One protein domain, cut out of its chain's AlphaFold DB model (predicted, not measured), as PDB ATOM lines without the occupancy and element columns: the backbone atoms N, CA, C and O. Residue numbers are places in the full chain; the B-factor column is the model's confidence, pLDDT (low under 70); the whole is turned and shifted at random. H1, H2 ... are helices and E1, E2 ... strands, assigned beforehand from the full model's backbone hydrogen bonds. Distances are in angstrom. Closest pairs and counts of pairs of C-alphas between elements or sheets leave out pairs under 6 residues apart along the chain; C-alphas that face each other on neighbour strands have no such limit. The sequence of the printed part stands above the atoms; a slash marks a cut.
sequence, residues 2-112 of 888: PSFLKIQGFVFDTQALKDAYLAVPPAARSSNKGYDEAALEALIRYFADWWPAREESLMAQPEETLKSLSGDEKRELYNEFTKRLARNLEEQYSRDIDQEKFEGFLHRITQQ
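AT A GLANCE: This is residues 2 to 112 of the 888 residues of a protein of Haloarcula sp. Atlit-120R (UniProt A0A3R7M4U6). One long helix, H5, covers one side of a small helical body in which H3 and H6, crossed to each other, pack on it, and H1 packs across its later half. A small hairpin of two strands, E1 and E2, lies beside H5 and the end of H3; the long loop of residues 48 to 61 starts beside E2, its residues 48 to 49 pairing with residues 11 to 12, and leads to H4, which with Glu 56 of the loop is at the end of the domain away from H2. The printed part has 111 residues, with two antiparallel strands followed by six named helices, and is mostly helix. It is compact, with a radius of gyration of the C-alphas of 13.5 A and spans of 41 by 29 by 23 A.

IN THESE COORDINATES: Find C-alpha 4 at (211.508, 151.571, 140.130), where E1 begins; it runs over residues 4 to 7, and E2 follows over residues 10 to 13. H1 is residues 14 to 23, 14.0 A long, and H2 is residues 26 to 29. Next come H3, residues 37 to 47, 15.2 A, and H4, residues 62 to 67. At C-alpha 71, (234.096, 137.612, 139.971), H5 begins and runs 32.3 A to residue 93. H6, residues 99 to 109, is 15.8 A long and ends at C-alpha 109, (222.207, 141.888, 124.055).

HOW THE PARTS SIT: Start at H3, the hub, which touches four other helices. It touches H6 about perpendicular, at 89 degrees, with the C-alphas of Ala 39 and Leu 106 closest at 5.2 A. It touches residues 74 to 78 of H5 at a steep tilt of 43 degrees, the same way; the closest C-alphas, Leu 40 and Tyr 78, are 5.7 A apart. H3 and H4 form a helical hairpin at a shallow tilt of 20 degrees, closest at the C-alphas of Ile 44 and Pro 62, 7.0 A. H1 and H3 only just touch, only at their ends, with 3 pairs of C-alphas within 8 A; Leu 17 and Phe 47 are closest at 6.2 A. H5 touches H1 with residues 85 to 89 alone, Lys 18 and Leu 89 having the closest C-alphas at 6.9 A. H2 touches H6, closest at the C-alphas of Arg 29 and Phe 105, 4.7 A. In the hairpin of E1 and E2, look for N 5 and O 12 at 3.0 A and N 12 and O 5 at 2.8 A. In H1, H3, H4, H5 and H6 every O i to N i+4 pair is within hydrogen-bond range; H2 is too short for such a pair.

THE WHOLE: The two C-alphas farthest apart, Ala 27 and Glu 56, are 42.5 A apart. The printed part has no cut, and the link from H3 to H4, 14 residues, is long. Look at the B-factor column for the pLDDT: its mean over the printed part is 76.1, and 27 residues are under 70, among them residues 50 to 65.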
ATOM      1  N   PRO A   2     205.413 154.807 136.762       50.56
ATOM      2  CA  PRO A   2     206.734 154.225 136.556       50.56
ATOM      3  C   PRO A   2     207.172 153.561 137.865       50.56
ATOM      4  O   PRO A   2     207.135 154.167 138.936       50.56
ATOM      5  N   SER A   3     207.483 152.277 137.789       64.25
ATOM      6  CA  SER A   3     207.945 151.475 138.915       64.25
ATOM      7  C   SER A   3     209.448 151.345 138.861       64.25
ATOM      8  O   SER A   3     210.025 150.875 137.878       64.25
ATOM      9  N   PHE A   4     210.079 151.725 139.956       71.12
ATOM     10  CA  PHE A   4     211.508 151.571 140.130       71.12
ATOM     11  C   PHE A   4     211.782 150.392 141.057       71.12
ATOM     12  O   PHE A   4     211.101 150.218 142.073       71.12
ATOM     13  N   LEU A   5     212.783 149.579 140.728       77.88
ATOM     14  CA  LEU A   5     213.223 148.473 141.574       77.88
ATOM     15  C   LEU A   5     214.652 148.724 142.046       77.88
ATOM     16  O   LEU A   5     215.568 148.748 141.235       77.88
ATOM     17  N   LYS A   6     214.862 148.868 143.360       77.62
ATOM     18  CA  LYS A   6     216.207 149.044 143.928       77.62
ATOM     19  C   LYS A   6     216.835 147.699 144.286       77.62
ATOM     20  O   LYS A   6     216.262 146.919 145.055       77.62
ATOM     21  N   ILE A   7     218.032 147.440 143.775       79.12
ATOM     22  CA  ILE A   7     218.812 146.242 144.089       79.12
ATOM     23  C   ILE A   7     220.273 146.656 144.281       79.12
ATOM     24  O   ILE A   7     220.891 147.205 143.384       79.12
ATOM     25  N   GLN A   8     220.817 146.413 145.478       74.75
ATOM     26  CA  GLN A   8     222.221 146.697 145.823       74.75
ATOM     27  C   GLN A   8     222.727 148.104 145.430       74.75
ATOM     28  O   GLN A   8     223.866 148.265 145.011       74.75
ATOM     29  N   GLY A   9     221.883 149.129 145.578       68.81
ATOM     30  CA  GLY A   9     222.228 150.518 145.249       68.81
ATOM     31  C   GLY A   9     221.786 150.956 143.853       68.81
ATOM     32  O   GLY A   9     221.431 152.114 143.694       68.81
ATOM     33  N   PHE A  10     221.662 150.030 142.902       74.75
ATOM     34  CA  PHE A  10     221.155 150.309 141.559       74.75
ATOM     35  C   PHE A  10     219.636 150.433 141.561       74.75
ATOM     36  O   PHE A  10     218.943 149.655 142.229       74.75
ATOM     37  N   VAL A  11     219.110 151.387 140.799       75.12
ATOM     38  CA  VAL A  11     217.671 151.593 140.627       75.12
ATOM     39  C   VAL A  11     217.294 151.202 139.201       75.12
ATOM     40  O   VAL A  11     217.806 151.753 138.245       75.12
ATOM     41  N   PHE A  12     216.414 150.227 139.021       78.06
ATOM     42  CA  PHE A  12     216.021 149.764 137.693       78.06
ATOM     43  C   PHE A  12     214.723 150.415 137.252       78.06
ATOM     44  O   PHE A  12     213.735 150.394 137.992       78.06
ATOM     45  N   ASP A  13     214.710 150.920 136.023       77.12
ATOM     46  CA  ASP A  13     213.486 151.339 135.350       77.12
ATOM     47  C   ASP A  13     212.781 150.097 134.799       77.12
ATOM     48  O   ASP A  13     213.050 149.627 133.692       77.12
ATOM     49  N   THR A  14     211.902 149.518 135.616       79.12
ATOM     50  CA  THR A  14     211.230 148.259 135.266       79.12
ATOM     51  C   THR A  14     210.270 148.415 134.088       79.12
ATOM     52  O   THR A  14     209.977 147.429 133.415       79.12
ATOM     53  N   GLN A  15     209.822 149.639 133.792       77.94
ATOM     54  CA  GLN A  15     208.976 149.916 132.640       77.94
ATOM     55  C   GLN A  15     209.808 149.929 131.353       77.94
ATOM     56  O   GLN A  15     209.454 149.215 130.416       77.94
ATOM     57  N   ALA A  16     210.946 150.633 131.328       79.69
ATOM     58  CA  ALA A  16     211.878 150.591 130.197       79.69
ATOM     59  C   ALA A  16     212.376 149.161 129.927       79.69
ATOM     60  O   ALA A  16     212.383 148.708 128.787       79.69
ATOM     61  N   LEU A  17     212.697 148.414 130.986       81.94
ATOM     62  CA  LEU A  17     213.062 146.996 130.917       81.94
ATOM     63  C   LEU A  17     211.975 146.124 130.306       81.94
ATOM     64  O   LEU A  17     212.245 145.299 129.435       81.94
ATOM     65  N   LYS A  18     210.740 146.279 130.785       83.44
ATOM     66  CA  LYS A  18     209.591 145.547 130.264       83.44
ATOM     67  C   LYS A  18     209.402 145.845 128.784       83.44
ATOM     68  O   LYS A  18     209.175 144.917 128.014       83.44
ATOM     69  N   ASP A  19     209.467 147.111 128.401       81.25
ATOM     70  CA  ASP A  19     209.211 147.536 127.030       81.25
ATOM     71  C   ASP A  19     210.329 147.068 126.091       81.25
ATOM     72  O   ASP A  19     210.026 146.499 125.043       81.25
ATOM     73  N   ALA A  20     211.595 147.160 126.514       82.00
ATOM     74  CA  ALA A  20     212.736 146.586 125.803       82.00
ATOM     75  C   ALA A  20     212.591 145.069 125.641       82.00
ATOM     76  O   ALA A  20     212.688 144.536 124.536       82.00
ATOM     77  N   TYR A  21     212.273 144.365 126.731       81.75
ATOM     78  CA  TYR A  21     212.010 142.932 126.692       81.75
ATOM     79  C   TYR A  21     210.876 142.621 125.714       81.75
ATOM     80  O   TYR A  21     211.009 141.707 124.912       81.75
ATOM     81  N   LEU A  22     209.770 143.376 125.739       79.12
ATOM     82  CA  LEU A  22     208.621 143.179 124.853       79.12
ATOM     83  C   LEU A  22     208.913 143.482 123.377       79.12
ATOM     84  O   LEU A  22     208.277 142.846 122.536       79.12
ATOM     85  N   ALA A  23     209.853 144.376 123.074       77.94
ATOM     86  CA  ALA A  23     210.245 144.723 121.710       77.94
ATOM     87  C   ALA A  23     211.028 143.600 121.004       77.94
ATOM     88  O   ALA A  23     210.898 143.405 119.799       77.94
ATOM     89  N   VAL A  24     211.801 142.802 121.745       76.19
ATOM     90  CA  VAL A  24     212.606 141.709 121.172       76.19
ATOM     91  C   VAL A  24     211.726 140.472 120.900       76.19
ATOM     92  O   VAL A  24     210.947 140.125 121.765       76.19
ATOM     93  N   PRO A  25     211.804 139.711 119.795       74.56
ATOM     94  CA  PRO A  25     210.897 138.571 119.537       74.56
ATOM     95  C   PRO A  25     210.883 137.471 120.630       74.56
ATOM     96  O   PRO A  25     211.931 137.176 121.187       74.56
ATOM     97  N   PRO A  26     209.762 136.774 120.925       76.19
ATOM     98  CA  PRO A  26     209.700 135.770 122.002       76.19
ATOM     99  C   PRO A  26     210.712 134.619 121.891       76.19
ATOM    100  O   PRO A  26     211.282 134.211 122.900       76.19
ATOM    101  N   ALA A  27     210.984 134.133 120.673       69.75
ATOM    102  CA  ALA A  27     211.987 133.090 120.428       69.75
ATOM    103  C   ALA A  27     213.394 133.507 120.901       69.75
ATOM    104  O   ALA A  27     214.193 132.670 121.306       69.75
ATOM    105  N   ALA A  28     213.660 134.817 120.931       65.50
ATOM    106  CA  ALA A  28     214.904 135.406 121.402       65.50
ATOM    107  C   ALA A  28     215.125 135.316 122.905       65.50
ATOM    108  O   ALA A  28     216.257 135.435 123.354       65.50
ATOM    109  N   ARG A  29     214.040 135.216 123.673       76.00
ATOM    110  CA  ARG A  29     214.032 135.429 125.121       76.00
ATOM    111  C   ARG A  29     214.018 134.108 125.883       76.00
ATOM    112  O   ARG A  29     213.569 134.090 127.010       76.00
ATOM    113  N   SER A  30     214.350 132.981 125.250       67.12
ATOM    114  CA  SER A  30     214.070 131.644 125.810       67.12
ATOM    115  C   SER A  30     215.256 130.675 125.796       67.12
ATOM    116  O   SER A  30     215.071 129.472 125.952       67.12
ATOM    117  N   SER A  31     216.482 131.175 125.623       64.88
ATOM    118  CA  SER A  31     217.699 130.362 125.716       64.88
ATOM    119  C   SER A  31     218.205 130.276 127.162       64.88
ATOM    120  O   SER A  31     218.266 131.275 127.872       64.88
ATOM    121  N   ASN A  32     218.595 129.076 127.598       62.44
ATOM    122  CA  ASN A  32     219.076 128.828 128.957       62.44
ATOM    123  C   ASN A  32     220.596 129.052 129.027       62.44
ATOM    124  O   ASN A  32     221.372 128.194 128.591       62.44
ATOM    125  N   LYS A  33     221.036 130.212 129.526       67.50
ATOM    126  CA  LYS A  33     222.457 130.541 129.721       67.50
ATOM    127  C   LYS A  33     222.639 131.249 131.063       67.50
ATOM    128  O   LYS A  33     221.920 132.187 131.359       67.50
ATOM    129  N   GLY A  34     223.576 130.760 131.879       71.62
ATOM    130  CA  GLY A  34     223.855 131.319 133.207       71.62
ATOM    131  C   GLY A  34     224.704 132.594 133.160       71.62
ATOM    132  O   GLY A  34     224.937 133.147 132.094       71.62
ATOM    133  N   TYR A  35     225.199 133.016 134.331       83.75
ATOM    134  CA  TYR A  35     226.035 134.215 134.503       83.75
ATOM    135  C   TYR A  35     227.069 134.437 133.390       83.75
ATOM    136  O   TYR A  35     227.940 133.592 133.165       83.75
ATOM    137  N   ASP A  36     226.984 135.623 132.796       83.50
ATOM    138  CA  ASP A  36     227.881 136.183 131.796       83.50
ATOM    139  C   ASP A  36     228.201 137.626 132.224       83.50
ATOM    140  O   ASP A  36     227.296 138.409 132.530       83.50
ATOM    141  N   GLU A  37     229.486 137.962 132.323       84.31
ATOM    142  CA  GLU A  37     229.938 139.272 132.802       84.31
ATOM    143  C   GLU A  37     229.493 140.393 131.861       84.31
ATOM    144  O   GLU A  37     229.006 141.419 132.339       84.31
ATOM    145  N   ALA A  38     229.525 140.148 130.549       82.56
ATOM    146  CA  ALA A  38     229.008 141.086 129.560       82.56
ATOM    147  C   ALA A  38     227.494 141.295 129.733       82.56
ATOM    148  O   ALA A  38     226.983 142.391 129.530       82.56
ATOM    149  N   ALA A  39     226.753 140.263 130.155       84.00
ATOM    150  CA  ALA A  39     225.297 140.348 130.325       84.00
ATOM    151  C   ALA A  39     224.918 141.154 131.569       84.00
ATOM    152  O   ALA A  39     223.921 141.878 131.565       84.00
ATOM    153  N   LEU A  40     225.727 141.055 132.628       84.81
ATOM    154  CA  LEU A  40     225.636 141.943 133.784       84.81
ATOM    155  C   LEU A  40     225.942 143.392 133.393       84.81
ATOM    156  O   LEU A  40     225.237 144.303 133.826       84.81
ATOM    157  N   GLU A  41     226.971 143.596 132.577       80.75
ATOM    158  CA  GLU A  41     227.361 144.913 132.086       80.75
ATOM    159  C   GLU A  41     226.264 145.539 131.221       80.75
ATOM    160  O   GLU A  41     225.832 146.643 131.527       80.75
ATOM    161  N   ALA A  42     225.710 144.813 130.246       80.25
ATOM    162  CA  ALA A  42     224.579 145.263 129.434       80.25
ATOM    163  C   ALA A  42     223.345 145.595 130.288       80.25
ATOM    164  O   ALA A  42     222.687 146.614 130.082       80.25
ATOM    165  N   LEU A  43     223.037 144.766 131.291       82.12
ATOM    166  CA  LEU A  43     221.933 145.026 132.214       82.12
ATOM    167  C   LEU A  43     222.113 146.357 132.957       82.12
ATOM    168  O   LEU A  43     221.161 147.125 133.093       82.12
ATOM    169  N   ILE A  44     223.321 146.617 133.454       80.38
ATOM    170  CA  ILE A  44     223.631 147.845 134.186       80.38
ATOM    171  C   ILE A  44     223.676 149.041 133.231       80.38
ATOM    172  O   ILE A  44     223.088 150.080 133.527       80.38
ATOM    173  N   ARG A  45     224.314 148.880 132.072       78.31
ATOM    174  CA  ARG A  45     224.452 149.905 131.035       78.31
ATOM    175  C   ARG A  45     223.089 150.389 130.551       78.31
ATOM    176  O   ARG A  45     222.843 151.588 130.541       78.31
ATOM    177  N   TYR A  46     222.179 149.481 130.213       78.56
ATOM    178  CA  TYR A  46     220.904 149.862 129.599       78.56
ATOM    179  C   TYR A  46     219.795 150.146 130.598       78.56
ATOM    180  O   TYR A  46     218.950 151.010 130.371       78.56
ATOM    181  N   PHE A  47     219.764 149.415 131.710       79.81
ATOM    182  CA  PHE A  47     218.541 149.320 132.498       79.81
ATOM    183  C   PHE A  47     218.688 149.706 133.964       79.81
ATOM    184  O   PHE A  47     217.669 149.907 134.634       79.81
ATOM    185  N   ALA A  48     219.916 149.851 134.460       76.06
ATOM    186  CA  ALA A  48     220.149 150.469 135.754       76.06
ATOM    187  C   ALA A  48     220.246 151.993 135.606       76.06
ATOM    188  O   ALA A  48     220.754 152.523 134.626       76.06
ATOM    189  N   ASP A  49     219.723 152.704 136.591       70.06
ATOM    190  CA  ASP A  49     220.029 154.095 136.892       70.06
ATOM    191  C   ASP A  49     221.370 154.147 137.645       70.06
ATOM    192  O   ASP A  49     221.624 153.347 138.556       70.06
ATOM    193  N   TRP A  50     222.255 155.039 137.203       67.25
ATOM    194  CA  TRP A  50     223.694 155.036 137.503       67.25
ATOM    195  C   TRP A  50     224.025 155.813 138.794       67.25
ATOM    196  O   TRP A  50     224.999 156.565 138.866       67.25
ATOM    197  N   TRP A  51     223.204 155.649 139.837       54.19
ATOM    198  CA  TRP A  51     223.201 156.531 141.008       54.19
ATOM    199  C   TRP A  51     224.019 156.064 142.229       54.19
ATOM    200  O   TRP A  51     223.857 154.932 142.688       54.19
ATOM    201  N   PRO A  52     224.772 156.988 142.867       51.62
ATOM    202  CA  PRO A  52     226.089 157.360 142.377       51.62
ATOM    203  C   PRO A  52     227.036 156.157 142.511       51.62
ATOM    204  O   PRO A  52     227.018 155.439 143.513       51.62
ATOM    205  N   ALA A  53     227.912 155.951 141.533       53.56
ATOM    206  CA  ALA A  53     228.751 154.752 141.464       53.56
ATOM    207  C   ALA A  53     229.689 154.512 142.684       53.56
ATOM    208  O   ALA A  53     230.271 153.430 142.790       53.56
ATOM    209  N   ARG A  54     229.793 155.466 143.628       50.16
ATOM    210  CA  ARG A  54     229.838 155.289 145.103       50.16
ATOM    211  C   ARG A  54     230.135 156.651 145.753       50.16
ATOM    212  O   ARG A  54     231.210 157.198 145.554       50.16
ATOM    213  N   GLU A  55     229.167 157.183 146.496       46.69
ATOM    214  CA  GLU A  55     229.207 158.335 147.431       46.69
ATOM    215  C   GLU A  55     229.748 159.720 146.979       46.69
ATOM    216  O   GLU A  55     229.311 160.701 147.573       46.69
ATOM    217  N   GLU A  56     230.598 159.882 145.951       47.94
ATOM    218  CA  GLU A  56     231.301 161.173 145.735       47.94
ATOM    219  C   GLU A  56     231.279 161.771 144.309       47.94
ATOM    220  O   GLU A  56     231.799 162.869 144.114       47.94
ATOM    221  N   SER A  57     230.664 161.139 143.300       51.84
ATOM    222  CA  SER A  57     230.605 161.725 141.947       51.84
ATOM    223  C   SER A  57     229.305 161.416 141.210       51.84
ATOM    224  O   SER A  57     228.956 160.258 140.995       51.84
ATOM    225  N   LEU A  58     228.631 162.481 140.766       53.19
ATOM    226  CA  LEU A  58     227.442 162.458 139.901       53.19
ATOM    227  C   LEU A  58     227.710 161.894 138.498       53.19
ATOM    228  O   LEU A  58     226.770 161.690 137.742       53.19
ATOM    229  N   MET A  59     228.983 161.693 138.151       50.72
ATOM    230  CA  MET A  59     229.432 161.322 136.808       50.72
ATOM    231  C   MET A  59     230.225 160.007 136.787       50.72
ATOM    232  O   MET A  59     230.878 159.708 135.792       50.72
ATOM    233  N   ALA A  60     230.256 159.248 137.887       54.88
ATOM    234  CA  ALA A  60     231.013 157.998 137.925       54.88
ATOM    235  C   ALA A  60     230.343 156.924 137.050       54.88
ATOM    236  O   ALA A  60     229.136 156.700 137.143       54.88
ATOM    237  N   GLN A  61     231.140 156.264 136.206       59.53
ATOM    238  CA  GLN A  61     230.656 155.264 135.254       59.53
ATOM    239  C   GLN A  61     230.387 153.924 135.962       59.53
ATOM    240  O   GLN A  61     231.209 153.492 136.780       59.53
ATOM    241  N   PRO A  62     229.299 153.204 135.636       61.59
ATOM    242  CA  PRO A  62     228.993 151.904 136.241       61.59
ATOM    243  C   PRO A  62     230.099 150.856 136.063       61.59
ATOM    244  O   PRO A  62     230.271 149.970 136.906       61.59
ATOM    245  N   GLU A  63     230.885 150.981 134.994       64.38
ATOM    246  CA  GLU A  63     232.056 150.153 134.715       64.38
ATOM    247  C   GLU A  63     233.110 150.217 135.823       64.38
ATOM    248  O   GLU A  63     233.748 149.213 136.129       64.38
ATOM    249  N   GLU A  64     233.311 151.378 136.451       65.69
ATOM    250  CA  GLU A  64     234.286 151.536 137.535       65.69
ATOM    251  C   GLU A  64     233.824 150.801 138.798       65.69
ATOM    252  O   GLU A  64     234.614 150.120 139.463       65.69
ATOM    253  N   THR A  65     232.523 150.850 139.090       68.00
ATOM    254  CA  THR A  65     231.912 150.085 140.183       68.00
ATOM    255  C   THR A  65     231.987 148.589 139.910       68.00
ATOM    256  O   THR A  65     232.367 147.832 140.807       68.00
ATOM    257  N   LEU A  66     231.708 148.155 138.677       73.31
ATOM    258  CA  LEU A  66     231.864 146.762 138.259       73.31
ATOM    259  C   LEU A  66     233.317 146.295 138.376       73.31
ATOM    260  O   LEU A  66     233.565 145.236 138.948       73.31
ATOM    261  N   LYS A  67     234.291 147.090 137.921       77.00
ATOM    262  CA  LYS A  67     235.730 146.786 138.033       77.00
ATOM    263  C   LYS A  67     236.184 146.591 139.487       77.00
ATOM    264  O   LYS A  67     237.136 145.852 139.723       77.00
ATOM    265  N   SER A  68     235.499 147.203 140.457       77.12
ATOM    266  CA  SER A  68     235.817 147.080 141.889       77.12
ATOM    267  C   SER A  68     235.345 145.776 142.557       77.12
ATOM    268  O   SER A  68     235.789 145.477 143.666       77.12
ATOM    269  N   LEU A  69     234.459 145.008 141.913       81.69
ATOM    270  CA  LEU A  69     233.889 143.766 142.450       81.69
ATOM    271  C   LEU A  69     234.683 142.535 141.988       81.69
ATOM    272  O   LEU A  69     235.128 142.451 140.842       81.69
ATOM    273  N   SER A  70     234.824 141.538 142.862       86.31
ATOM    274  CA  SER A  70     235.369 140.225 142.497       86.31
ATOM    275  C   SER A  70     234.411 139.441 141.588       86.31
ATOM    276  O   SER A  70     233.210 139.703 141.549       86.31
ATOM    277  N   GLY A  71     234.922 138.436 140.867       84.81
ATOM    278  CA  GLY A  71     234.096 137.612 139.971       84.81
ATOM    279  C   GLY A  71     232.937 136.893 140.678       84.81
ATOM    280  O   GLY A  71     231.845 136.794 140.124       84.81
ATOM    281  N   ASP A  72     233.138 136.454 141.924       86.50
ATOM    282  CA  ASP A  72     232.076 135.830 142.724       86.50
ATOM    283  C   ASP A  72     231.009 136.854 143.147       86.50
ATOM    284  O   ASP A  72     229.815 136.565 143.053       86.50
ATOM    285  N   GLU A  73     231.416 138.071 143.534       86.81
ATOM    286  CA  GLU A  73     230.492 139.167 143.869       86.81
ATOM    287  C   GLU A  73     229.673 139.609 142.652       86.81
ATOM    288  O   GLU A  73     228.464 139.808 142.763       86.81
ATOM    289  N   LYS A  74     230.296 139.706 141.470       87.94
ATOM    290  CA  LYS A  74     229.594 140.015 140.216       87.94
ATOM    291  C   LYS A  74     228.572 138.941 139.863       87.94
ATOM    292  O   LYS A  74     227.449 139.251 139.473       87.94
ATOM    293  N   ARG A  75     228.934 137.669 140.030       89.19
ATOM    294  CA  ARG A  75     228.031 136.544 139.777       89.19
ATOM    295  C   ARG A  75     226.842 136.530 140.732       89.19
ATOM    296  O   ARG A  75     225.720 136.258 140.308       89.19
ATOM    297  N   GLU A  76     227.073 136.811 142.011       88.81
ATOM    298  CA  GLU A  76     226.004 136.940 143.003       88.81
ATOM    299  C   GLU A  76     225.087 138.127 142.681       88.81
ATOM    300  O   GLU A  76     223.864 137.975 142.692       88.81
ATOM    301  N   LEU A  77     225.670 139.268 142.307       86.62
ATOM    302  CA  LEU A  77     224.949 140.468 141.892       86.62
ATOM    303  C   LEU A  77     224.059 140.213 140.668       86.62
ATOM    304  O   LEU A  77     222.874 140.542 140.699       86.62
ATOM    305  N   TYR A  78     224.594 139.572 139.626       89.44
ATOM    306  CA  TYR A  78     223.835 139.194 138.431       89.44
ATOM    307  C   TYR A  78     222.643 138.303 138.764       89.44
ATOM    308  O   TYR A  78     221.518 138.634 138.405       89.44
ATOM    309  N   ASN A  79     222.867 137.209 139.499       88.62
ATOM    310  CA  ASN A  79     221.794 136.281 139.864       88.62
ATOM    311  C   ASN A  79     220.698 136.969 140.690       88.62
ATOM    312  O   ASN A  79     219.515 136.652 140.559       88.62
ATOM    313  N   GLU A  80     221.083 137.899 141.568       88.00
ATOM    314  CA  GLU A  80     220.127 138.658 142.367       88.00
ATOM    315  C   GLU A  80     219.331 139.643 141.505       88.00
ATOM    316  O   GLU A  80     218.114 139.759 141.679       88.00
ATOM    317  N   PHE A  81     219.983 140.316 140.554       87.88
ATOM    318  CA  PHE A  81     219.304 141.196 139.610       87.88
ATOM    319  C   PHE A  81     218.315 140.443 138.733       87.88
ATOM    320  O   PHE A  81     217.138 140.802 138.723       87.88
ATOM    321  N   THR A  82     218.756 139.400 138.030       89.19
ATOM    322  CA  THR A  82     217.921 138.681 137.060       89.19
ATOM    323  C   THR A  82     216.687 138.091 137.725       89.19
ATOM    324  O   THR A  82     215.563 138.288 137.261       89.19
ATOM    325  N   LYS A  83     216.869 137.461 138.886       89.81
ATOM    326  CA  LYS A  83     215.780 136.872 139.660       89.81
ATOM    327  C   LYS A  83     214.793 137.910 140.189       89.81
ATOM    328  O   LYS A  83     213.582 137.692 140.115       89.81
ATOM    329  N   ARG A  84     215.274 139.015 140.768       88.94
ATOM    330  CA  ARG A  84     214.388 140.060 141.308       88.94
ATOM    331  C   ARG A  84     213.661 140.812 140.205       88.94
ATOM    332  O   ARG A  84     212.487 141.114 140.391       88.94
ATOM    333  N   LEU A  85     214.332 141.096 139.092       87.25
ATOM    334  CA  LEU A  85     213.738 141.772 137.943       87.25
ATOM    335  C   LEU A  85     212.665 140.910 137.289       87.25
ATOM    336  O   LEU A  85     211.543 141.384 137.147       87.25
ATOM    337  N   ALA A  86     212.955 139.639 136.994       88.12
ATOM    338  CA  ALA A  86     211.963 138.707 136.455       88.12
ATOM    339  C   ALA A  86     210.726 138.621 137.363       88.12
ATOM    340  O   ALA A  86     209.602 138.841 136.916       88.12
ATOM    341  N   ARG A  87     210.941 138.435 138.673       88.62
ATOM    342  CA  ARG A  87     209.857 138.384 139.660       88.62
ATOM    343  C   ARG A  87     209.052 139.681 139.728       88.62
ATOM    344  O   ARG A  87     207.831 139.630 139.811       88.62
ATOM    345  N   ASN A  88     209.719 140.834 139.732       86.69
ATOM    346  CA  ASN A  88     209.041 142.125 139.781       86.69
ATOM    347  C   ASN A  88     208.198 142.341 138.517       86.69
ATOM    348  O   ASN A  88     207.031 142.709 138.616       86.69
ATOM    349  N   LEU A  89     208.751 142.021 137.344       85.06
ATOM    350  CA  LEU A  89     208.037 142.116 136.077       85.06
ATOM    351  C   LEU A  89     206.818 141.179 136.025       85.06
ATOM    352  O   LEU A  89     205.753 141.580 135.545       85.06
ATOM    353  N   GLU A  90     206.952 139.955 136.537       86.00
ATOM    354  CA  GLU A  90     205.858 138.988 136.652       86.00
ATOM    355  C   GLU A  90     204.765 139.477 137.615       86.00
ATOM    356  O   GLU A  90     203.595 139.545 137.231       86.00
ATOM    357  N   GLU A  91     205.134 139.881 138.835       85.06
ATOM    358  CA  GLU A  91     204.197 140.353 139.865       85.06
ATOM    359  C   GLU A  91     203.469 141.630 139.433       85.06
ATOM    360  O   GLU A  91     202.254 141.748 139.607       85.06
ATOM    361  N   GLN A  92     204.198 142.587 138.862       84.19
ATOM    362  CA  GLN A  92     203.657 143.904 138.567       84.19
ATOM    363  C   GLN A  92     202.890 143.958 137.245       84.19
ATOM    364  O   GLN A  92     201.891 144.670 137.136       84.19
ATOM    365  N   TYR A  93     203.337 143.218 136.230       83.12
ATOM    366  CA  TYR A  93     202.758 143.299 134.889       83.12
ATOM    367  C   TYR A  93     202.047 142.022 134.444       83.12
ATOM    368  O   TYR A  93     201.582 141.971 133.305       83.12
ATOM    369  N   SER A  94     201.936 141.012 135.319       78.44
ATOM    370  CA  SER A  94     201.279 139.726 135.030       78.44
ATOM    371  C   SER A  94     201.814 139.064 133.752       78.44
ATOM    372  O   SER A  94     201.053 138.540 132.935       78.44
ATOM    373  N   ARG A  95     203.133 139.139 133.537       76.56
ATOM    374  CA  ARG A  95     203.825 138.550 132.383       76.56
ATOM    375  C   ARG A  95     204.543 137.270 132.805       76.56
ATOM    376  O   ARG A  95     205.193 137.258 133.837       76.56
ATOM    377  N   ASP A  96     204.476 136.233 131.973       79.31
ATOM    378  CA  ASP A  96     205.202 134.965 132.159       79.31
ATOM    379  C   ASP A  96     206.709 135.144 131.859       79.31
ATOM    380  O   ASP A  96     207.209 134.733 130.804       79.31
ATOM    381  N   ILE A  97     207.408 135.859 132.748       83.25
ATOM    382  CA  ILE A  97     208.843 136.171 132.682       83.25
ATOM    383  C   ILE A  97     209.515 135.507 133.881       83.25
ATOM    384  O   ILE A  97     209.490 136.031 134.990       83.25
ATOM    385  N   ASP A  98     210.116 134.346 133.646       85.81
ATOM    386  CA  ASP A  98     210.955 133.673 134.631       85.81
ATOM    387  C   ASP A  98     212.422 134.127 134.510       85.81
ATOM    388  O   ASP A  98     212.809 134.864 133.598       85.81
ATOM    389  N   GLN A  99     213.240 133.708 135.478       87.12
ATOM    390  CA  GLN A  99     214.663 134.042 135.517       87.12
ATOM    391  C   GLN A  99     215.400 133.559 134.255       87.12
ATOM    392  O   GLN A  99     216.223 134.297 133.725       87.12
ATOM    393  N   GLU A 100     215.081 132.364 133.756       84.56
ATOM    394  CA  GLU A 100     215.740 131.753 132.593       84.56
ATOM    395  C   GLU A 100     215.494 132.573 131.321       84.56
ATOM    396  O   GLU A 100     216.429 132.887 130.583       84.56
ATOM    397  N   LYS A 101     214.250 133.007 131.098       84.75
ATOM    398  CA  LYS A 101     213.899 133.861 129.960       84.75
ATOM    399  C   LYS A 101     214.599 135.218 130.009       84.75
ATOM    400  O   LYS A 101     214.998 135.777 128.985       84.75
ATOM    401  N   PHE A 102     214.736 135.765 131.213       85.19
ATOM    402  CA  PHE A 102     215.393 137.048 131.416       85.19
ATOM    403  C   PHE A 102     216.912 136.961 131.208       85.19
ATOM    404  O   PHE A 102     217.493 137.831 130.561       85.19
ATOM    405  N   GLU A 103     217.548 135.889 131.678       85.31
ATOM    406  CA  GLU A 103     218.966 135.609 131.416       85.31
ATOM    407  C   GLU A 103     219.235 135.440 129.913       85.31
ATOM    408  O   GLU A 103     220.171 136.043 129.381       85.31
ATOM    409  N   GLY A 104     218.358 134.724 129.199       81.62
ATOM    410  CA  GLY A 104     218.420 134.596 127.742       81.62
ATOM    411  C   GLY A 104     218.291 135.934 127.001       81.62
ATOM    412  O   GLY A 104     219.018 136.169 126.033       81.62
ATOM    413  N   PHE A 105     217.417 136.836 127.471       83.44
ATOM    414  CA  PHE A 105     217.328 138.208 126.955       83.44
ATOM    415  C   PHE A 105     218.653 138.954 127.125       83.44
ATOM    416  O   PHE A 105     219.184 139.447 126.136       83.44
ATOM    417  N   LEU A 106     219.219 138.989 128.335       82.94
ATOM    418  CA  LEU A 106     220.457 139.732 128.594       82.94
ATOM    419  C   LEU A 106     221.647 139.196 127.802       82.94
ATOM    420  O   LEU A 106     222.426 139.977 127.271       82.94
ATOM    421  N   HIS A 107     221.764 137.878 127.672       79.00
ATOM    422  CA  HIS A 107     222.843 137.276 126.899       79.00
ATOM    423  C   HIS A 107     222.737 137.558 125.389       79.00
ATOM    424  O   HIS A 107     223.736 137.567 124.681       79.00
ATOM    425  N   ARG A 108     221.538 137.801 124.849       73.88
ATOM    426  CA  ARG A 108     221.387 138.196 123.435       73.88
ATOM    427  C   ARG A 108     221.886 139.611 123.172       73.88
ATOM    428  O   ARG A 108     222.376 139.872 122.083       73.88
ATOM    429  N   ILE A 109     221.773 140.491 124.160       74.75
ATOM    430  CA  ILE A 109     222.207 141.888 124.055       74.75
ATOM    431  C   ILE A 109     223.743 141.993 123.994       74.75
ATOM    432  O   ILE A 109     224.259 143.013 123.566       74.75
ATOM    433  N   THR A 110     224.479 140.943 124.378       70.75
ATOM    434  CA  THR A 110     225.951 140.957 124.477       70.75
ATOM    435  C   THR A 110     226.683 140.259 123.340       70.75
ATOM    436  O   THR A 110     227.903 140.353 123.259       70.75
ATOM    437  N   GLN A 111     225.976 139.509 122.492       60.34
ATOM    438  CA  GLN A 111     226.589 138.660 121.461       60.34
ATOM    439  C   GLN A 111     226.809 139.385 120.121       60.34
ATOM    440  O   GLN A 111     227.419 138.805 119.229       60.34
ATOM    441  N   GLN A 112     226.295 140.606 119.960       56.00
ATOM    442  CA  GLN A 112     226.333 141.409 118.732       56.00
ATOM    443  C   GLN A 112     226.377 142.907 119.103       56.00
ATOM    444  O   GLN A 112     226.038 143.237 120.246       56.00
TER     445      GLN A 112